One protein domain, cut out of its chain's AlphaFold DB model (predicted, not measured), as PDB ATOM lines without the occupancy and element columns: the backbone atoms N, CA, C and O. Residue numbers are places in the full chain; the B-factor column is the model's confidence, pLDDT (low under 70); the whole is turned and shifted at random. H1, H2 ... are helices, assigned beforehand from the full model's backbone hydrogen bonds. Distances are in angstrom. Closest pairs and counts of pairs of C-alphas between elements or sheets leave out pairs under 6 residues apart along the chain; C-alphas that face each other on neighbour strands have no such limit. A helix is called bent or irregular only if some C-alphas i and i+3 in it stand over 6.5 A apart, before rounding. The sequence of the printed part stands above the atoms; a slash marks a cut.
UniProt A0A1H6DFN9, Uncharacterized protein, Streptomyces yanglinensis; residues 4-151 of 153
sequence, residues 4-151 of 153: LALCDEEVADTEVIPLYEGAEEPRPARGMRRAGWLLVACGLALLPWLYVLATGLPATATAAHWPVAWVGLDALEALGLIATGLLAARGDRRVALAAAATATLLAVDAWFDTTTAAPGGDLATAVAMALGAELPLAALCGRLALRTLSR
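This is residues 4 to 151 of the 153 residues of an uncharacterized protein of Streptomyces yanglinensis (UniProt A0A1H6DFN9). A long free tail with H1 at its tip leads to H2, which stands free beside a three-helix up-and-down bundle of H3, H4 and H5b, each running against the one before. The printed part has 148 residues with five named helices, H1 to H5, and is all helix. It is an extended rod of 97 by 39 by 23 A; the radius of gyration of the C-alphas is 26.6 A.

Find C-alpha 4 at (118.986, 93.283, 148.979), where H1, residues 4 to 9, begins. H2, residues 30 to 56, was assigned as one helix by its hydrogen bonds but is bent, with C-alphas 45 and 48 6.6 A apart; its arms are H2a, residues 30 to 45, 22.6 A, and H2b, residues 48 to 56. H3, residues 66 to 89, spans 34.9 A, and H4, residues 95 to 116, 30.9 A. H5, residues 121 to 149, likewise assigned as one helix, is bent, with C-alphas 132 and 135 7.1 A apart; its arms are H5a, residues 121 to 132, and H5b, residues 135 to 149, ending at C-alpha 149 (157.021, 133.266, 158.164).

H1, H2a and H2b touch no helix. H3 and H4, a hairpin, touch at C-alphas Gly 80 and Thr 102, their closest, 4.9 A. H4 touches H5b, closest C-alphas Ala 103 and Ala 138, 4.0 A, at a shallow tilt of 22 degrees, opposite ways. Every O i to N i+4 pair is within hydrogen-bond range except in H1, 0 of 2, with 0 of 3 O i to N i+3 pairs.

The C-alphas of Leu 4 and Thr 60, the two farthest apart, are 98.3 A apart. The printed part has no cut; the link from H1 to H2 is long, 20 residues. Look for pLDDT under 70 at residues 4 to 28.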
ATOM      1  N   LEU A   4     118.947  91.946 149.593       46.12
ATOM      2  CA  LEU A   4     118.986  93.283 148.979       46.12
ATOM      3  C   LEU A   4     118.373  94.377 149.871       46.12
ATOM      4  O   LEU A   4     118.770  95.523 149.756       46.12
ATOM      5  N   ALA A   5     117.461  94.026 150.787       49.00
ATOM      6  CA  ALA A   5     116.818  94.994 151.684       49.00
ATOM      7  C   ALA A   5     117.710  95.432 152.863       49.00
ATOM      8  O   ALA A   5     117.533  96.523 153.382       49.00
ATOM      9  N   LEU A   6     118.680  94.601 153.265       46.88
ATOM     10  CA  LEU A   6     119.598  94.924 154.366       46.88
ATOM     11  C   LEU A   6     120.683  95.929 153.952       46.88
ATOM     12  O   LEU A   6     121.147  96.687 154.793       46.88
ATOM     13  N   CYS A   7     121.059  95.968 152.669       49.03
ATOM     14  CA  CYS A   7     122.051  96.924 152.170       49.03
ATOM     15  C   CYS A   7     121.486  98.335 151.937       49.03
ATOM     16  O   CYS A   7     122.269  99.277 151.893       49.03
ATOM     17  N   ASP A   8     120.166  98.488 151.787       48.91
ATOM     18  CA  ASP A   8     119.529  99.802 151.597       48.91
ATOM     19  C   ASP A   8     119.321 100.549 152.928       48.91
ATOM     20  O   ASP A   8     119.424 101.773 152.967       48.91
ATOM     21  N   GLU A   9     119.080  99.837 154.038       52.62
ATOM     22  CA  GLU A   9     118.878 100.478 155.350       52.62
ATOM     23  C   GLU A   9     120.183 100.989 155.987       52.62
ATOM     24  O   GLU A   9     120.159 101.992 156.693       52.62
ATOM     25  N   GLU A  10     121.335 100.370 155.701       49.75
ATOM     26  CA  GLU A  10     122.628 100.764 156.295       49.75
ATOM     27  C   GLU A  10     123.188 102.079 155.709       49.75
ATOM     28  O   GLU A  10     124.014 102.744 156.328       49.75
ATOM     29  N   VAL A  11     122.706 102.505 154.535       53.81
ATOM     30  CA  VAL A  11     123.147 103.748 153.870       53.81
ATOM     31  C   VAL A  11     122.337 104.971 154.335       53.81
ATOM     32  O   VAL A  11     122.808 106.104 154.220       53.81
ATOM     33  N   ALA A  12     121.150 104.764 154.910       51.06
ATOM     34  CA  ALA A  12     120.224 105.838 155.279       51.06
ATOM     35  C   ALA A  12     120.589 106.578 156.581       51.06
ATOM     36  O   ALA A  12     120.064 107.663 156.813       51.06
ATOM     37  N   ASP A  13     121.517 106.039 157.379       47.75
ATOM     38  CA  ASP A  13     122.005 106.657 158.624       47.75
ATOM     39  C   ASP A  13     123.392 107.305 158.451       47.75
ATOM     40  O   ASP A  13     124.141 107.526 159.402       47.75
ATOM     41  N   THR A  14     123.753 107.637 157.206       54.47
ATOM     42  CA  THR A  14     124.871 108.551 156.952       54.47
ATOM     43  C   THR A  14     124.368 109.968 157.191       54.47
ATOM     44  O   THR A  14     124.055 110.709 156.256       54.47
ATOM     45  N   GLU A  15     124.255 110.340 158.465       54.62
ATOM     46  CA  GLU A  15     124.210 111.737 158.867       54.62
ATOM     47  C   GLU A  15     125.407 112.429 158.206       54.62
ATOM     48  O   GLU A  15     126.572 112.187 158.530       54.62
ATOM     49  N   VAL A  16     125.115 113.228 157.181       60.50
ATOM     50  CA  VAL A  16     126.096 114.059 156.493       60.50
ATOM     51  C   VAL A  16     126.520 115.119 157.498       60.50
ATOM     52  O   VAL A  16     125.924 116.189 157.565       60.50
ATOM     53  N   ILE A  17     127.531 114.801 158.309       60.00
ATOM     54  CA  ILE A  17     128.207 115.766 159.169       60.00
ATOM     55  C   ILE A  17     128.735 116.861 158.235       60.00
ATOM     56  O   ILE A  17     129.598 116.577 157.392       60.00
ATOM     57  N   PRO A  18     128.244 118.106 158.326       57.09
ATOM     58  CA  PRO A  18     128.788 119.188 157.531       57.09
ATOM     59  C   PRO A  18     130.195 119.498 158.066       57.09
ATOM     60  O   PRO A  18     130.366 120.287 158.986       57.09
ATOM     61  N   LEU A  19     131.233 118.889 157.482       58.69
ATOM     62  CA  LEU A  19     132.656 119.106 157.822       58.69
ATOM     63  C   LEU A  19     133.191 120.496 157.416       58.69
ATOM     64  O   LEU A  19     134.395 120.715 157.302       58.69
ATOM     65  N   TYR A  20     132.295 121.451 157.201       59.97
ATOM     66  CA  TYR A  20     132.602 122.852 156.960       59.97
ATOM     67  C   TYR A  20     131.551 123.699 157.704       59.97
ATOM     68  O   TYR A  20     130.820 124.530 157.173       59.97
ATOM     69  N   GLU A  21     131.451 123.479 159.011       57.25
ATOM     70  CA  GLU A  21     131.036 124.567 159.885       57.25
ATOM     71  C   GLU A  21     132.155 125.608 159.813       57.25
ATOM     72  O   GLU A  21     133.323 125.289 160.043       57.25
ATOM     73  N   GLY A  22     131.806 126.788 159.294       55.16
ATOM     74  CA  GLY A  22     132.739 127.768 158.754       55.16
ATOM     75  C   GLY A  22     133.983 127.918 159.613       55.16
ATOM     76  O   GLY A  22     133.880 128.189 160.807       55.16
ATOM     77  N   ALA A  23     135.153 127.758 158.988       56.38
ATOM     78  CA  ALA A  23     136.400 128.202 159.575       56.38
ATOM     79  C   ALA A  23     136.192 129.664 159.984       56.38
ATOM     80  O   ALA A  23     136.173 130.553 159.131       56.38
ATOM     81  N   GLU A  24     135.938 129.906 161.274       57.28
ATOM     82  CA  GLU A  24     135.991 131.241 161.832       57.28
ATOM     83  C   GLU A  24     137.403 131.719 161.527       57.28
ATOM     84  O   GLU A  24     138.368 131.286 162.161       57.28
ATOM     85  N   GLU A  25     137.539 132.572 160.508       63.78
ATOM     86  CA  GLU A  25     138.771 133.312 160.316       63.78
ATOM     87  C   GLU A  25     139.100 133.933 161.673       63.78
ATOM     88  O   GLU A  25     138.233 134.621 162.234       63.78
ATOM     89  N   PRO A  26     140.293 133.674 162.240       60.66
ATOM     90  CA  PRO A  26     140.658 134.203 163.539       60.66
ATOM     91  C   PRO A  26     140.539 135.724 163.490       60.66
ATOM     92  O   PRO A  26     141.427 136.417 162.991       60.66
ATOM     93  N   ARG A  27     139.416 136.274 163.975       64.69
ATOM     94  CA  ARG A  27     139.233 137.721 164.037       64.69
ATOM     95  C   ARG A  27     140.348 138.212 164.948       64.69
ATOM     96  O   ARG A  27     140.373 137.786 166.106       64.69
ATOM     97  N   PRO A  28     141.266 139.075 164.474       61.25
ATOM     98  CA  PRO A  28     142.363 139.537 165.303       61.25
ATOM     99  C   PRO A  28     141.754 140.084 166.586       61.25
ATOM    100  O   PRO A  28     140.878 140.960 166.532       61.25
ATOM    101  N   ALA A  29     142.154 139.501 167.721       73.75
ATOM    102  CA  ALA A  29     141.607 139.848 169.022       73.75
ATOM    103  C   ALA A  29     141.578 141.376 169.115       73.75
ATOM    104  O   ALA A  29     142.560 142.029 168.760       73.75
ATOM    105  N   ARG A  30     140.449 141.974 169.521       70.00
ATOM    106  CA  ARG A  30     140.215 143.434 169.438       70.00
ATOM    107  C   ARG A  30     141.393 144.275 169.977       70.00
ATOM    108  O   ARG A  30     141.594 145.395 169.509       70.00
ATOM    109  N   GLY A  31     142.185 143.727 170.905       75.38
ATOM    110  CA  GLY A  31     143.448 144.289 171.397       75.38
ATOM    111  C   GLY A  31     144.549 144.478 170.341       75.38
ATOM    112  O   GLY A  31     145.155 145.543 170.318       75.38
ATOM    113  N   MET A  32     144.764 143.537 169.416       82.06
ATOM    114  CA  MET A  32     145.772 143.649 168.344       82.06
ATOM    115  C   MET A  32     145.457 144.798 167.384       82.06
ATOM    116  O   MET A  32     146.347 145.548 166.994       82.06
ATOM    117  N   ARG A  33     144.172 144.999 167.056       84.31
ATOM    118  CA  ARG A  33     143.742 146.139 166.230       84.31
ATOM    119  C   ARG A  33     143.984 147.472 166.935       84.31
ATOM    120  O   ARG A  33     144.421 148.420 166.296       84.31
ATOM    121  N   ARG A  34     143.714 147.551 168.243       90.25
ATOM    122  CA  ARG A  34     143.986 148.761 169.039       90.25
ATOM    123  C   ARG A  34     145.480 149.045 169.141       90.25
ATOM    124  O   ARG A  34     145.869 150.185 168.942       90.25
ATOM    125  N   ALA A  35     146.293 148.022 169.400       91.62
ATOM    126  CA  ALA A  35     147.745 148.150 169.420       91.62
ATOM    127  C   ALA A  35     148.276 148.640 168.063       91.62
ATOM    128  O   ALA A  35     149.068 149.573 168.027       91.62
ATOM    129  N   GLY A  36     147.772 148.093 166.950       92.19
ATOM    130  CA  GLY A  36     148.119 148.560 165.605       92.19
ATOM    131  C   GLY A  36     147.790 150.039 165.384       92.19
ATOM    132  O   GLY A  36     148.654 150.806 164.970       92.19
ATOM    133  N   TRP A  37     146.573 150.470 165.728       95.81
ATOM    134  CA  TRP A  37     146.192 151.884 165.636       95.81
ATOM    135  C   TRP A  37     147.013 152.792 166.553       95.81
ATOM    136  O   TRP A  37     147.366 153.896 166.148       95.81
ATOM    137  N   LEU A  38     147.345 152.330 167.759       96.31
ATOM    138  CA  LEU A  38     148.208 153.062 168.681       96.31
ATOM    139  C   LEU A  38     149.608 153.256 168.089       96.31
ATOM    140  O   LEU A  38     150.113 154.371 168.108       96.31
ATOM    141  N   LEU A  39     150.204 152.210 167.511       95.44
ATOM    142  CA  LEU A  39     151.513 152.299 166.858       95.44
ATOM    143  C   LEU A  39     151.496 153.285 165.681       95.44
ATOM    144  O   LEU A  39     152.405 154.104 165.567       95.44
ATOM    145  N   VAL A  40     150.443 153.266 164.856       97.00
ATOM    146  CA  VAL A  40     150.261 154.244 163.766       97.00
ATOM    147  C   VAL A  40     150.162 155.664 164.319       97.00
ATOM    148  O   VAL A  40     150.848 156.561 163.835       97.00
ATOM    149  N   ALA A  41     149.347 155.874 165.355       97.12
ATOM    150  CA  ALA A  41     149.188 157.182 165.979       97.12
ATOM    151  C   ALA A  41     150.506 157.694 166.580       97.12
ATOM    152  O   ALA A  41     150.865 158.847 166.355       97.12
ATOM    153  N   CYS A  42     151.256 156.842 167.285       96.94
ATOM    154  CA  CYS A  42     152.579 157.180 167.807       96.94
ATOM    155  C   CYS A  42     153.557 157.547 166.682       96.94
ATOM    156  O   CYS A  42     154.255 158.548 166.798       96.94
ATOM    157  N   GLY A  43     153.575 156.792 165.578       96.06
ATOM    158  CA  GLY A  43     154.414 157.096 164.417       96.06
ATOM    159  C   GLY A  43     154.089 158.455 163.793       96.06
ATOM    160  O   GLY A  43     154.989 159.254 163.542       96.06
ATOM    161  N   LEU A  44     152.804 158.767 163.615       97.69
ATOM    162  CA  LEU A  44     152.369 160.072 163.109       97.69
ATOM    163  C   LEU A  44     152.702 161.209 164.081       97.69
ATOM    164  O   LEU A  44     153.131 162.279 163.654       97.69
ATOM    165  N   ALA A  45     152.554 160.973 165.385       96.19
ATOM    166  CA  ALA A  45     152.886 161.943 166.425       96.19
ATOM    167  C   ALA A  45     154.391 162.253 166.512       96.19
ATOM    168  O   ALA A  45     154.758 163.307 167.023       96.19
ATOM    169  N   LEU A  46     155.264 161.380 165.997       95.62
ATOM    170  CA  LEU A  46     156.704 161.639 165.919       95.62
ATOM    171  C   LEU A  46     157.085 162.580 164.766       95.62
ATOM    172  O   LEU A  46     158.118 163.242 164.857       95.62
ATOM    173  N   LEU A  47     156.270 162.702 163.710       96.88
ATOM    174  CA  LEU A  47     156.600 163.529 162.538       96.88
ATOM    175  C   LEU A  47     156.847 165.013 162.876       96.88
ATOM    176  O   LEU A  47     157.843 165.561 162.398       96.88
ATOM    177  N   PRO A  48     156.027 165.681 163.717       97.19
ATOM    178  CA  PRO A  48     156.311 167.051 164.136       97.19
ATOM    179  C   PRO A  48     157.649 167.185 164.869       97.19
ATOM    180  O   PRO A  48     158.376 168.151 164.656       97.19
ATOM    181  N   TRP A  49     158.007 166.205 165.703       97.12
ATOM    182  CA  TRP A  49     159.286 166.217 166.410       97.12
ATOM    183  C   TRP A  49     160.470 166.059 165.449       97.12
ATOM    184  O   TRP A  49     161.449 166.792 165.570       97.12
ATOM    185  N   LEU A  50     160.364 165.184 164.440       94.19
ATOM    186  CA  LEU A  50     161.383 165.052 163.390       94.19
ATOM    187  C   LEU A  50     161.620 166.374 162.648       94.19
ATOM    188  O   LEU A  50     162.765 166.716 162.365       94.19
ATOM    189  N   TYR A  51     160.561 167.141 162.379       95.62
ATOM    190  CA  TYR A  51     160.679 168.460 161.756       95.62
ATOM    191  C   TYR A  51     161.439 169.461 162.641       95.62
ATOM    192  O   TYR A  51     162.313 170.187 162.159       95.62
ATOM    193  N   VAL A  52     161.147 169.471 163.944       96.00
ATOM    194  CA  VAL A  52     161.874 170.301 164.917       96.00
ATOM    195  C   VAL A  52     163.351 169.907 164.968       96.00
ATOM    196  O   VAL A  52     164.209 170.785 164.953       96.00
ATOM    197  N   LEU A  53     163.673 168.609 164.962       92.19
ATOM    198  CA  LEU A  53     165.061 168.144 164.919       92.19
ATOM    199  C   LEU A  53     165.766 168.581 163.624       92.19
ATOM    200  O   LEU A  53     166.850 169.152 163.676       92.19
ATOM    201  N   ALA A  54     165.134 168.382 162.467       89.81
ATOM    202  CA  ALA A  54     165.727 168.707 161.169       89.81
ATOM    203  C   ALA A  54     166.049 170.204 160.996       89.81
ATOM    204  O   ALA A  54     166.976 170.551 160.272       89.81
ATOM    205  N   THR A  55     165.286 171.086 161.648       94.31
ATOM    206  CA  THR A  55     165.458 172.546 161.545       94.31
ATOM    207  C   THR A  55     166.219 173.160 162.720       94.31
ATOM    208  O   THR A  55     166.771 174.250 162.585       94.31
ATOM    209  N   GLY A  56     166.247 172.480 163.868       90.31
ATOM    210  CA  GLY A  56     166.839 172.982 165.105       90.31
ATOM    211  C   GLY A  56     168.249 172.472 165.407       90.31
ATOM    212  O   GLY A  56     168.924 173.079 166.240       90.31
ATOM    213  N   LEU A  57     168.709 171.377 164.784       87.88
ATOM    214  CA  LEU A  57     170.052 170.855 165.052       87.88
ATOM    215  C   LEU A  57     171.154 171.695 164.379       87.88
ATOM    216  O   LEU A  57     171.007 172.110 163.228       87.88
ATOM    217  N   PRO A  58     172.290 171.913 165.068       87.94
ATOM    218  CA  PRO A  58     173.451 172.551 164.467       87.94
ATOM    219  C   PRO A  58     174.051 171.659 163.374       87.94
ATOM    220  O   PRO A  58     174.078 170.436 163.496       87.94
ATOM    221  N   ALA A  59     174.592 172.288 162.328       82.25
ATOM    222  CA  ALA A  59     175.220 171.585 161.206       82.25
ATOM    223  C   ALA A  59     176.462 170.771 161.615       82.25
ATOM    224  O   ALA A  59     176.851 169.840 160.916       82.25
ATOM    225  N   THR A  60     177.091 171.123 162.738       82.06
ATOM    226  CA  THR A  60     178.221 170.393 163.309       82.06
ATOM    227  C   THR A  60     177.920 170.032 164.757       82.06
ATOM    228  O   THR A  60     177.588 170.885 165.581       82.06
ATOM    229  N   ALA A  61     178.041 168.745 165.073       80.06
ATOM    230  CA  ALA A  61     177.874 168.221 166.418       80.06
ATOM    231  C   ALA A  61     178.956 167.175 166.692       80.06
ATOM    232  O   ALA A  61     179.234 166.323 165.850       80.06
ATOM    233  N   THR A  62     179.567 167.234 167.873       83.81
ATOM    234  CA  THR A  62     180.504 166.214 168.349       83.81
ATOM    235  C   THR A  62     179.794 165.315 169.354       83.81
ATOM    236  O   THR A  62     179.246 165.778 170.355       83.81
ATOM    237  N   ALA A  63     179.775 164.011 169.087       86.94
ATOM    238  CA  ALA A  63     179.202 163.033 170.003       86.94
ATOM    239  C   ALA A  63     180.256 162.581 171.024       86.94
ATOM    240  O   ALA A  63     181.327 162.104 170.652       86.94
ATOM    241  N   ALA A  64     179.939 162.678 172.318       90.88
ATOM    242  CA  ALA A  64     180.868 162.319 173.398       90.88
ATOM    243  C   ALA A  64     181.311 160.841 173.366       90.88
ATOM    244  O   ALA A  64     182.421 160.513 173.778       90.88
ATOM    245  N   HIS A  65     180.454 159.950 172.865       91.31
ATOM    246  CA  HIS A  65     180.695 158.506 172.814       91.31
ATOM    247  C   HIS A  65     180.748 157.981 171.377       91.31
ATOM    248  O   HIS A  65     180.318 156.861 171.113       91.31
ATOM    249  N   TRP A  66     181.273 158.790 170.450       91.94
ATOM    250  CA  TRP A  66     181.311 158.463 169.024       91.94
ATOM    251  C   TRP A  66     181.879 157.065 168.720       91.94
ATOM    252  O   TRP A  66     181.163 156.286 168.099       91.94
ATOM    253  N   PRO A  67     183.054 156.648 169.240       93.25
ATOM    254  CA  PRO A  67     183.572 155.306 168.953       93.25
ATOM    255  C   PRO A  67     182.695 154.178 169.512       93.25
ATOM    256  O   PRO A  67     182.607 153.107 168.925       93.25
ATOM    257  N   VAL A  68     182.037 154.412 170.652       94.62
ATOM    258  CA  VAL A  68     181.160 153.417 171.287       94.62
ATOM    259  C   VAL A  68     179.884 153.222 170.472       94.62
ATOM    260  O   VAL A  68     179.380 152.107 170.414       94.62
ATOM    261  N   ALA A  69     179.369 154.280 169.839       93.50
ATOM    262  CA  ALA A  69     178.195 154.186 168.975       93.50
ATOM    263  C   ALA A  69     178.460 153.289 167.757       93.50
ATOM    264  O   ALA A  69     177.656 152.402 167.491       93.50
ATOM    265  N   TRP A  70     179.610 153.472 167.097       94.12
ATOM    266  CA  TRP A  70     180.041 152.648 165.962       94.12
ATOM    267  C   TRP A  70     180.222 151.189 166.367       94.12
ATOM    268  O   TRP A  70     179.463 150.328 165.940       94.12
ATOM    269  N   VAL A  71     181.114 150.932 167.331       96.62
ATOM    270  CA  VAL A  71     181.381 149.568 167.816       96.62
ATOM    271  C   VAL A  71     180.110 148.891 168.337       96.62
ATOM    272  O   VAL A  71     179.951 147.681 168.207       96.62
ATOM    273  N   GLY A  72     179.205 149.655 168.950       97.06
ATOM    274  CA  GLY A  72     177.921 149.156 169.425       97.06
ATOM    275  C   GLY A  72     177.002 148.703 168.292       97.06
ATOM    276  O   GLY A  72     176.395 147.640 168.419       97.06
ATOM    277  N   LEU A  73     176.908 149.476 167.207       96.25
ATOM    278  CA  LEU A  73     176.130 149.113 166.023       96.25
ATOM    279  C   LEU A  73     176.715 147.857 165.366       96.25
ATOM    280  O   LEU A  73     176.025 146.838 165.334       96.25
ATOM    281  N   ASP A  74     178.006 147.877 165.022       96.31
ATOM    282  CA  ASP A  74     178.746 146.741 164.450       96.31
ATOM    283  C   ASP A  74     178.582 145.454 165.278       96.31
ATOM    284  O   ASP A  74     178.353 144.357 164.760       96.31
ATOM    285  N   ALA A  75     178.685 145.562 166.606       98.12
ATOM    286  CA  ALA A  75     178.548 144.416 167.498       98.12
ATOM    287  C   ALA A  75     177.128 143.830 167.479       98.12
ATOM    288  O   ALA A  75     176.969 142.605 167.545       98.12
ATOM    289  N   LEU A  76     176.095 144.676 167.395       98.12
ATOM    290  CA  LEU A  76     174.708 144.229 167.262       98.12
ATOM    291  C   LEU A  76     174.474 143.551 165.912       98.12
ATOM    292  O   LEU A  76     173.772 142.537 165.865       98.12
ATOM    293  N   GLU A  77     175.088 144.049 164.841       97.69
ATOM    294  CA  GLU A  77     175.022 143.426 163.519       97.69
ATOM    295  C   GLU A  77     175.673 142.049 163.507       97.69
ATOM    296  O   GLU A  77     175.053 141.060 163.107       97.69
ATOM    297  N   ALA A  78     176.906 141.966 164.012       98.12
ATOM    298  CA  ALA A  78     177.653 140.723 164.112       98.12
ATOM    299  C   ALA A  78     176.876 139.696 164.944       98.12
ATOM    300  O   ALA A  78     176.717 138.543 164.532       98.12
ATOM    301  N   LEU A  79     176.324 140.115 166.087       98.44
ATOM    302  CA  LEU A  79     175.481 139.267 166.920       98.44
ATOM    303  C   LEU A  79     174.217 138.818 166.176       98.44
ATOM    304  O   LEU A  79     173.858 137.642 166.252       98.44
ATOM    305  N   GLY A  80     173.559 139.720 165.448       98.06
ATOM    306  CA  GLY A  80     172.376 139.429 164.641       98.06
ATOM    307  C   GLY A  80     172.657 138.399 163.546       98.06
ATOM    308  O   GLY A  80     171.940 137.400 163.435       98.06
ATOM    309  N   LEU A  81     173.743 138.577 162.792       98.19
ATOM    310  CA  LEU A  81     174.188 137.655 161.746       98.19
ATOM    311  C   LEU A  81     174.545 136.282 162.318       98.19
ATOM    312  O   LEU A  81     174.068 135.264 161.808       98.19
ATOM    313  N   ILE A  82     175.316 136.236 163.408       98.38
ATOM    314  CA  ILE A  82     175.678 134.986 164.091       98.38
ATOM    315  C   ILE A  82     174.421 134.281 164.605       98.38
ATOM    316  O   ILE A  82     174.226 133.095 164.336       98.38
ATOM    317  N   ALA A  83     173.538 134.990 165.310       97.75
ATOM    318  CA  ALA A  83     172.300 134.423 165.835       97.75
ATOM    319  C   ALA A  83     171.402 133.900 164.704       97.75
ATOM    320  O   ALA A  83     170.898 132.780 164.787       97.75
ATOM    321  N   THR A  84     171.251 134.670 163.626       97.62
ATOM    322  CA  THR A  84     170.491 134.279 162.434       97.62
ATOM    323  C   THR A  84     171.077 133.020 161.801       97.62
ATOM    324  O   THR A  84     170.337 132.069 161.548       97.62
ATOM    325  N   GLY A  85     172.396 132.964 161.605       97.06
ATOM    326  CA  GLY A  85     173.091 131.802 161.052       97.06
ATOM    327  C   GLY A  85     172.952 130.554 161.927       97.06
ATOM    328  O   GLY A  85     172.623 129.481 161.422       97.06
ATOM    329  N   LEU A  86     173.122 130.688 163.246       97.94
ATOM    330  CA  LEU A  86     172.976 129.581 164.196       97.94
ATOM    331  C   LEU A  86     171.537 129.052 164.258       97.94
ATOM    332  O   LEU A  86     171.333 127.838 164.279       97.94
ATOM    333  N   LEU A  87     170.535 129.934 164.275       96.62
ATOM    334  CA  LEU A  87     169.124 129.537 164.263       96.62
ATOM    335  C   LEU A  87     168.737 128.889 162.930       96.62
ATOM    336  O   LEU A  87     168.051 127.867 162.929       96.62
ATOM    337  N   ALA A  88     169.226 129.429 161.809       94.94
ATOM    338  CA  ALA A  88     169.024 128.852 160.484       94.94
ATOM    339  C   ALA A  88     169.623 127.443 160.385       94.94
ATOM    340  O   ALA A  88     168.950 126.527 159.920       94.94
ATOM    341  N   ALA A  89     170.850 127.253 160.882       95.88
ATOM    342  CA  ALA A  89     171.525 125.957 160.894       95.88
ATOM    343  C   ALA A  89     170.796 124.913 161.759       95.88
ATOM    344  O   ALA A  89     170.832 123.725 161.452       95.88
ATOM    345  N   ARG A  90     170.108 125.350 162.821       94.69
ATOM    346  CA  ARG A  90     169.297 124.489 163.698       94.69
ATOM    347  C   ARG A  90     167.875 124.246 163.182       94.69
ATOM    348  O   ARG A  90     167.156 123.455 163.784       94.69
ATOM    349  N   GLY A  91     167.452 124.931 162.119       91.12
ATOM    350  CA  GLY A  91     166.070 124.884 161.636       91.12
ATOM    351  C   GLY A  91     165.050 125.490 162.610       91.12
ATOM    352  O   GLY A  91     163.872 125.143 162.551       91.12
ATOM    353  N   ASP A  92     165.477 126.377 163.515       92.06
ATOM    354  CA  ASP A  92     164.602 126.980 164.527       92.06
ATOM    355  C   ASP A  92     163.693 128.048 163.895       92.06
ATOM    356  O   ASP A  92     164.153 128.949 163.192       92.06
ATOM    357  N   ARG A  93     162.388 128.000 164.189       90.12
ATOM    358  CA  ARG A  93     161.386 128.949 163.678       90.12
ATOM    359  C   ARG A  93     161.630 130.393 164.137       90.12
ATOM    360  O   ARG A  93     161.200 131.328 163.462       90.12
ATOM    361  N   ARG A  94     162.373 130.598 165.232       93.44
ATOM    362  CA  ARG A  94     162.805 131.921 165.724       93.44
ATOM    363  C   ARG A  94     163.755 132.641 164.770       93.44
ATOM    364  O   ARG A  94     163.911 133.855 164.904       93.44
ATOM    365  N   VAL A  95     164.334 131.944 163.785       96.25
ATOM    366  CA  VAL A  95     165.167 132.560 162.740       96.25
ATOM    367  C   VAL A  95     164.446 133.715 162.042       96.25
ATOM    368  O   VAL A  95     165.096 134.683 161.671       96.25
ATOM    369  N   ALA A  96     163.111 133.674 161.935       95.88
ATOM    370  CA  ALA A  96     162.338 134.762 161.343       95.88
ATOM    371  C   ALA A  96     162.548 136.106 162.059       95.88
ATOM    372  O   ALA A  96     162.735 137.130 161.408       95.88
ATOM    373  N   LEU A  97     162.543 136.090 163.396       96.69
ATOM    374  CA  LEU A  97     162.688 137.294 164.213       96.69
ATOM    375  C   LEU A  97     164.127 137.807 164.182       96.69
ATOM    376  O   LEU A  97     164.346 138.993 163.952       96.69
ATOM    377  N   ALA A  98     165.097 136.906 164.358       97.00
ATOM    378  CA  ALA A  98     166.514 137.261 164.306       97.00
ATOM    379  C   ALA A  98     166.896 137.828 162.932       97.00
ATOM    380  O   ALA A  98     167.527 138.881 162.855       97.00
ATOM    381  N   ALA A  99     166.442 137.196 161.847       97.12
ATOM    382  CA  ALA A  99     166.733 137.640 160.491       97.12
ATOM    383  C   ALA A  99     166.051 138.977 160.153       97.12
ATOM    384  O   ALA A  99     166.667 139.819 159.509       97.12
ATOM    385  N   ALA A 100     164.818 139.218 160.616       98.12
ATOM    386  CA  ALA A 100     164.143 140.504 160.425       98.12
ATOM    387  C   ALA A 100     164.846 141.648 161.180       98.12
ATOM    388  O   ALA A 100     165.034 142.732 160.626       98.12
ATOM    389  N   ALA A 101     165.270 141.397 162.423       98.06
ATOM    390  CA  ALA A 101     166.038 142.360 163.206       98.06
ATOM    391  C   ALA A 101     167.400 142.653 162.557       98.06
ATOM    392  O   ALA A 101     167.735 143.812 162.345       98.06
ATOM    393  N   THR A 102     168.131 141.610 162.154       98.38
ATOM    394  CA  THR A 102     169.441 141.738 161.488       98.38
ATOM    395  C   THR A 102     169.333 142.489 160.163       98.38
ATOM    396  O   THR A 102     170.146 143.359 159.887       98.38
ATOM    397  N   ALA A 103     168.298 142.215 159.361       98.25
ATOM    398  CA  ALA A 103     168.055 142.950 158.122       98.25
ATOM    399  C   ALA A 103     167.807 144.445 158.361       98.25
ATOM    400  O   ALA A 103     168.219 145.276 157.559       98.25
ATOM    401  N   THR A 104     167.124 144.776 159.458       98.31
ATOM    402  CA  THR A 104     166.853 146.166 159.834       98.31
ATOM    403  C   THR A 104     168.124 146.860 160.310       98.31
ATOM    404  O   THR A 104     168.347 147.997 159.913       98.31
ATOM    405  N   LEU A 105     168.959 146.184 161.113       98.31
ATOM    406  CA  LEU A 105     170.253 146.711 161.561       98.31
ATOM    407  C   LEU A 105     171.146 147.057 160.363       98.31
ATOM    408  O   LEU A 105     171.476 148.224 160.215       98.31
ATOM    409  N   LEU A 106     171.346 146.112 159.435       98.19
ATOM    410  CA  LEU A 106     172.169 146.316 158.230       98.19
ATOM    411  C   LEU A 106     171.676 147.462 157.337       98.19
ATOM    412  O   LEU A 106     172.456 148.165 156.707       98.19
ATOM    413  N   ALA A 107     170.358 147.666 157.254       98.25
ATOM    414  CA  ALA A 107     169.807 148.798 156.515       98.25
ATOM    415  C   ALA A 107     170.034 150.138 157.238       98.25
ATOM    416  O   ALA A 107     170.207 151.169 156.588       98.25
ATOM    417  N   VAL A 108     169.993 150.130 158.574       98.00
ATOM    418  CA  VAL A 108     170.296 151.299 159.408       98.00
ATOM    419  C   VAL A 108     171.786 151.627 159.358       98.00
ATOM    420  O   VAL A 108     172.111 152.807 159.281       98.00
ATOM    421  N   ASP A 109     172.657 150.623 159.346       97.31
ATOM    422  CA  ASP A 109     174.109 150.761 159.229       97.31
ATOM    423  C   ASP A 109     174.517 151.380 157.890       97.31
ATOM    424  O   ASP A 109     175.092 152.464 157.877       97.31
ATOM    425  N   ALA A 110     174.005 150.859 156.771       97.19
ATOM    426  CA  ALA A 110     174.210 151.466 155.452       97.19
ATOM    427  C   ALA A 110     173.778 152.936 155.369       97.19
ATOM    428  O   ALA A 110     174.418 153.776 154.724       97.19
ATOM    429  N   TRP A 111     172.660 153.273 156.014       97.50
ATOM    430  CA  TRP A 111     172.226 154.660 156.139       97.50
ATOM    431  C   TRP A 111     173.179 155.477 157.023       97.50
ATOM    432  O   TRP A 111     173.511 156.616 156.692       97.50
ATOM    433  N   PHE A 112     173.617 154.920 158.149       95.88
ATOM    434  CA  PHE A 112     174.491 155.585 159.108       95.88
ATOM    435  C   PHE A 112     175.876 155.863 158.513       95.88
ATOM    436  O   PHE A 112     176.325 157.009 158.539       95.88
ATOM    437  N   ASP A 113     176.498 154.879 157.875       94.81
ATOM    438  CA  ASP A 113     177.801 155.006 157.224       94.81
ATOM    439  C   ASP A 113     177.783 156.069 156.129       94.81
ATOM    440  O   ASP A 113     178.615 156.977 156.100       94.81
ATOM    441  N   THR A 114     176.775 156.038 155.257       95.38
ATOM    442  CA  THR A 114     176.678 157.013 154.162       95.38
ATOM    443  C   THR A 114     176.363 158.432 154.636       95.38
ATOM    444  O   THR A 114     176.809 159.394 154.008       95.38
ATOM    445  N   THR A 115     175.624 158.598 155.736       94.12
ATOM    446  CA  THR A 115     175.264 159.925 156.272       94.12
ATOM    447  C   THR A 115     176.330 160.532 157.178       94.12
ATOM    448  O   THR A 115     176.321 161.745 157.391       94.12
ATOM    449  N   THR A 116     177.252 159.720 157.695       91.56
ATOM    450  CA  THR A 116     178.325 160.157 158.600       91.56
ATOM    451  C   THR A 116     179.696 160.221 157.922       91.56
ATOM    452  O   THR A 116     180.613 160.841 158.466       91.56
ATOM    453  N   ALA A 117     179.831 159.653 156.719       92.62
ATOM    454  CA  ALA A 117     181.050 159.707 155.925       92.62
ATOM    455  C   ALA A 117     181.434 161.133 155.499       92.62
ATOM    456  O   ALA A 117     180.602 161.952 155.092       92.62
ATOM    457  N   ALA A 118     182.739 161.410 155.515       91.06
ATOM    458  CA  ALA A 118     183.272 162.635 154.942       91.06
ATOM    459  C   ALA A 118     183.127 162.636 153.401       91.06
ATOM    460  O   ALA A 118     183.199 161.579 152.761       91.06
ATOM    461  N   PRO A 119     182.956 163.809 152.760       89.94
ATOM    462  CA  PRO A 119     182.898 163.897 151.303       89.94
ATOM    463  C   PRO A 119     184.151 163.326 150.621       89.94
ATOM    464  O   PRO A 119     185.271 163.502 151.100       89.94
ATOM    465  N   GLY A 120     183.975 162.717 149.445       94.06
ATOM    466  CA  GLY A 120     185.075 162.186 148.635       94.06
ATOM    467  C   GLY A 120     185.271 160.680 148.810       94.06
ATOM    468  O   GLY A 120     184.349 159.909 148.556       94.06
ATOM    469  N   GLY A 121     186.488 160.262 149.171       93.56
ATOM    470  CA  GLY A 121     186.876 158.845 149.222       93.56
ATOM    471  C   GLY A 121     186.132 158.036 150.287       93.56
ATOM    472  O   GLY A 121     185.728 156.905 150.014       93.56
ATOM    473  N   ASP A 122     185.893 158.632 151.456       92.19
ATOM    474  CA  ASP A 122     185.185 157.972 152.558       92.19
ATOM    475  C   ASP A 122     183.729 157.702 152.167       92.19
ATOM    476  O   ASP A 122     183.268 156.569 152.266       92.19
ATOM    477  N   LEU A 123     183.037 158.696 151.593       95.31
ATOM    478  CA  LEU A 123     181.686 158.510 151.056       95.31
ATOM    479  C   LEU A 123     181.639 157.458 149.938       95.31
ATOM    480  O   LEU A 123     180.721 156.645 149.904       95.31
ATOM    481  N   ALA A 124     182.612 157.448 149.023       95.38
ATOM    482  CA  ALA A 124     182.666 156.430 147.971       95.38
ATOM    483  C   ALA A 124     182.837 155.017 148.553       95.38
ATOM    484  O   ALA A 124     182.215 154.074 148.066       95.38
ATOM    485  N   THR A 125     183.642 154.885 149.608       95.00
ATOM    486  CA  THR A 125     183.853 153.625 150.330       95.00
ATOM    487  C   THR A 125     182.583 153.192 151.057       95.00
ATOM    488  O   THR A 125     182.155 152.056 150.876       95.00
ATOM    489  N   ALA A 126     181.935 154.105 151.787       95.06
ATOM    490  CA  ALA A 126     180.668 153.858 152.472       95.06
ATOM    491  C   ALA A 126     179.573 153.417 151.491       95.06
ATOM    492  O   ALA A 126     178.907 152.413 151.703       95.06
ATOM    493  N   VAL A 127     179.431 154.097 150.348       96.50
ATOM    494  CA  VAL A 127     178.466 153.703 149.307       96.50
ATOM    495  C   VAL A 127     178.807 152.336 148.708       96.50
ATOM    496  O   VAL A 127     177.906 151.536 148.449       96.50
ATOM    497  N   ALA A 128     180.088 152.045 148.474       96.88
ATOM    498  CA  ALA A 128     180.505 150.747 147.956       96.88
ATOM    499  C   ALA A 128     180.208 149.608 148.949       96.88
ATOM    500  O   ALA A 128     179.731 148.556 148.524       96.88
ATOM    501  N   MET A 129     180.440 149.825 150.246       96.12
ATOM    502  CA  MET A 129     180.109 148.885 151.322       96.12
ATOM    503  C   MET A 129     178.596 148.698 151.473       96.12
ATOM    504  O   MET A 129     178.118 147.564 151.387       96.12
ATOM    505  N   ALA A 130     177.832 149.790 151.508       95.50
ATOM    506  CA  ALA A 130     176.373 149.768 151.557       95.50
ATOM    507  C   ALA A 130     175.764 148.932 150.426       95.50
ATOM    508  O   ALA A 130     174.938 148.043 150.648       95.50
ATOM    509  N   LEU A 131     176.187 149.180 149.185       96.75
ATOM    510  CA  LEU A 131     175.651 148.484 148.015       96.75
ATOM    511  C   LEU A 131     176.221 147.067 147.848       96.75
ATOM    512  O   LEU A 131     175.533 146.195 147.315       96.75
ATOM    513  N   GLY A 132     177.471 146.842 148.253       96.12
ATOM    514  CA  GLY A 132     178.201 145.595 148.026       96.12
ATOM    515  C   GLY A 132     178.051 144.554 149.134       96.12
ATOM    516  O   GLY A 132     178.124 143.358 148.847       96.12
ATOM    517  N   ALA A 133     177.820 144.983 150.374       94.38
ATOM    518  CA  ALA A 133     177.804 144.127 151.555       94.38
ATOM    519  C   ALA A 133     176.515 144.289 152.371       94.38
ATOM    520  O   ALA A 133     175.729 143.339 152.438       94.38
ATOM    521  N   GLU A 134     176.260 145.469 152.938       96.00
ATOM    522  CA  GLU A 134     175.183 145.662 153.919       96.00
ATOM    523  C   GLU A 134     173.795 145.418 153.324       96.00
ATOM    524  O   GLU A 134     173.066 144.544 153.795       96.00
ATOM    525  N   LEU A 135     173.421 146.112 152.242       97.12
ATOM    526  CA  LEU A 135     172.101 145.944 151.627       97.12
ATOM    527  C   LEU A 135     171.886 144.537 151.041       97.12
ATOM    528  O   LEU A 135     170.795 143.983 151.221       97.12
ATOM    529  N   PRO A 136     172.873 143.898 150.379       98.00
ATOM    530  CA  PRO A 136     172.761 142.494 149.989       98.00
ATOM    531  C   PRO A 136     172.524 141.543 151.168       98.00
ATOM    532  O   PRO A 136     171.663 140.658 151.082       98.00
ATOM    533  N   LEU A 137     173.242 141.722 152.281       96.56
ATOM    534  CA  LEU A 137     173.049 140.926 153.495       96.56
ATOM    535  C   LEU A 137     171.685 141.209 154.138       96.56
ATOM    536  O   LEU A 137     170.997 140.267 154.545       96.56
ATOM    537  N   ALA A 138     171.244 142.467 154.148       97.56
ATOM    538  CA  ALA A 138     169.929 142.869 154.632       97.56
ATOM    539  C   ALA A 138     168.820 142.194 153.817       97.56
ATOM    540  O   ALA A 138     167.905 141.586 154.375       97.56
ATOM    541  N   ALA A 139     168.935 142.207 152.487       98.06
ATOM    542  CA  ALA A 139     168.002 141.540 151.587       98.06
ATOM    543  C   ALA A 139     167.994 140.017 151.792       98.06
ATOM    544  O   ALA A 139     166.930 139.389 151.779       98.06
ATOM    545  N   LEU A 140     169.160 139.402 152.017       97.81
ATOM    546  CA  LEU A 140     169.266 137.976 152.318       97.81
ATOM    547  C   LEU A 140     168.546 137.623 153.625       97.81
ATOM    548  O   LEU A 140     167.735 136.690 153.636       97.81
ATOM    549  N   CYS A 141     168.806 138.373 154.696       97.56
ATOM    550  CA  CYS A 141     168.174 138.187 155.999       97.56
ATOM    551  C   CYS A 141     166.662 138.443 155.925       97.56
ATOM    552  O   CYS A 141     165.871 137.617 156.377       97.56
ATOM    553  N   GLY A 142     166.232 139.510 155.250       97.06
ATOM    554  CA  GLY A 142     164.817 139.811 155.025       97.06
ATOM    555  C   GLY A 142     164.109 138.696 154.255       97.06
ATOM    556  O   GLY A 142     163.047 138.223 154.660       97.06
ATOM    557  N   ARG A 143     164.733 138.171 153.195       97.31
ATOM    558  CA  ARG A 143     164.202 137.025 152.446       97.31
ATOM    559  C   ARG A 143     164.098 135.773 153.316       97.31
ATOM    560  O   ARG A 143     163.121 135.035 153.195       97.31
ATOM    561  N   LEU A 144     165.086 135.511 154.171       95.56
ATOM    562  CA  LEU A 144     165.053 134.394 155.116       95.56
ATOM    563  C   LEU A 144     163.912 134.551 156.130       95.56
ATOM    564  O   LEU A 144     163.192 133.580 156.388       95.56
ATOM    565  N   ALA A 145     163.706 135.763 156.646       96.25
ATOM    566  CA  ALA A 145     162.616 136.074 157.558       96.25
ATOM    567  C   ALA A 145     161.258 135.799 156.905       96.25
ATOM    568  O   ALA A 145     160.486 134.982 157.406       96.25
ATOM    569  N   LEU A 146     161.015 136.388 155.731       95.62
ATOM    570  CA  LEU A 146     159.767 136.223 154.983       95.62
ATOM    571  C   LEU A 146     159.493 134.753 154.652       95.62
ATOM    572  O   LEU A 146     158.405 134.253 154.917       95.62
ATOM    573  N   ARG A 147     160.498 134.023 154.155       94.44
ATOM    574  CA  ARG A 147     160.360 132.590 153.846       94.44
ATOM    575  C   ARG A 147     159.990 131.757 155.065       94.44
ATOM    576  O   ARG A 147     159.222 130.812 154.938       94.44
ATOM    577  N   THR A 148     160.553 132.075 156.225       91.75
ATOM    578  CA  THR A 148     160.267 131.342 157.463       91.75
ATOM    579  C   THR A 148     158.853 131.630 157.959       91.75
ATOM    580  O   THR A 148     158.175 130.716 158.419       91.75
ATOM    581  N   LEU A 149     158.385 132.872 157.814       90.12
ATOM    582  CA  LEU A 149     157.021 133.266 158.164       90.12
ATOM    583  C   LEU A 149     155.970 132.640 157.238       90.12
ATOM    584  O   LEU A 149     154.888 132.299 157.700       90.12
ATOM    585  N   SER A 150     156.291 132.446 155.957       90.00
ATOM    586  CA  SER A 150     155.379 131.836 154.978       90.00
ATOM    587  C   SER A 150     155.297 130.307 155.043       90.00
ATOM    588  O   SER A 150     154.490 129.725 154.321       90.00
ATOM    589  N   ARG A 151     156.117 129.625 155.856       81.88
ATOM    590  CA  ARG A 151     156.036 128.161 155.986       81.88
ATOM    591  C   ARG A 151     154.802 127.768 156.818       81.88
ATOM    592  O   ARG A 151     154.709 128.212 157.969       81.88
TER     593      ARG A 151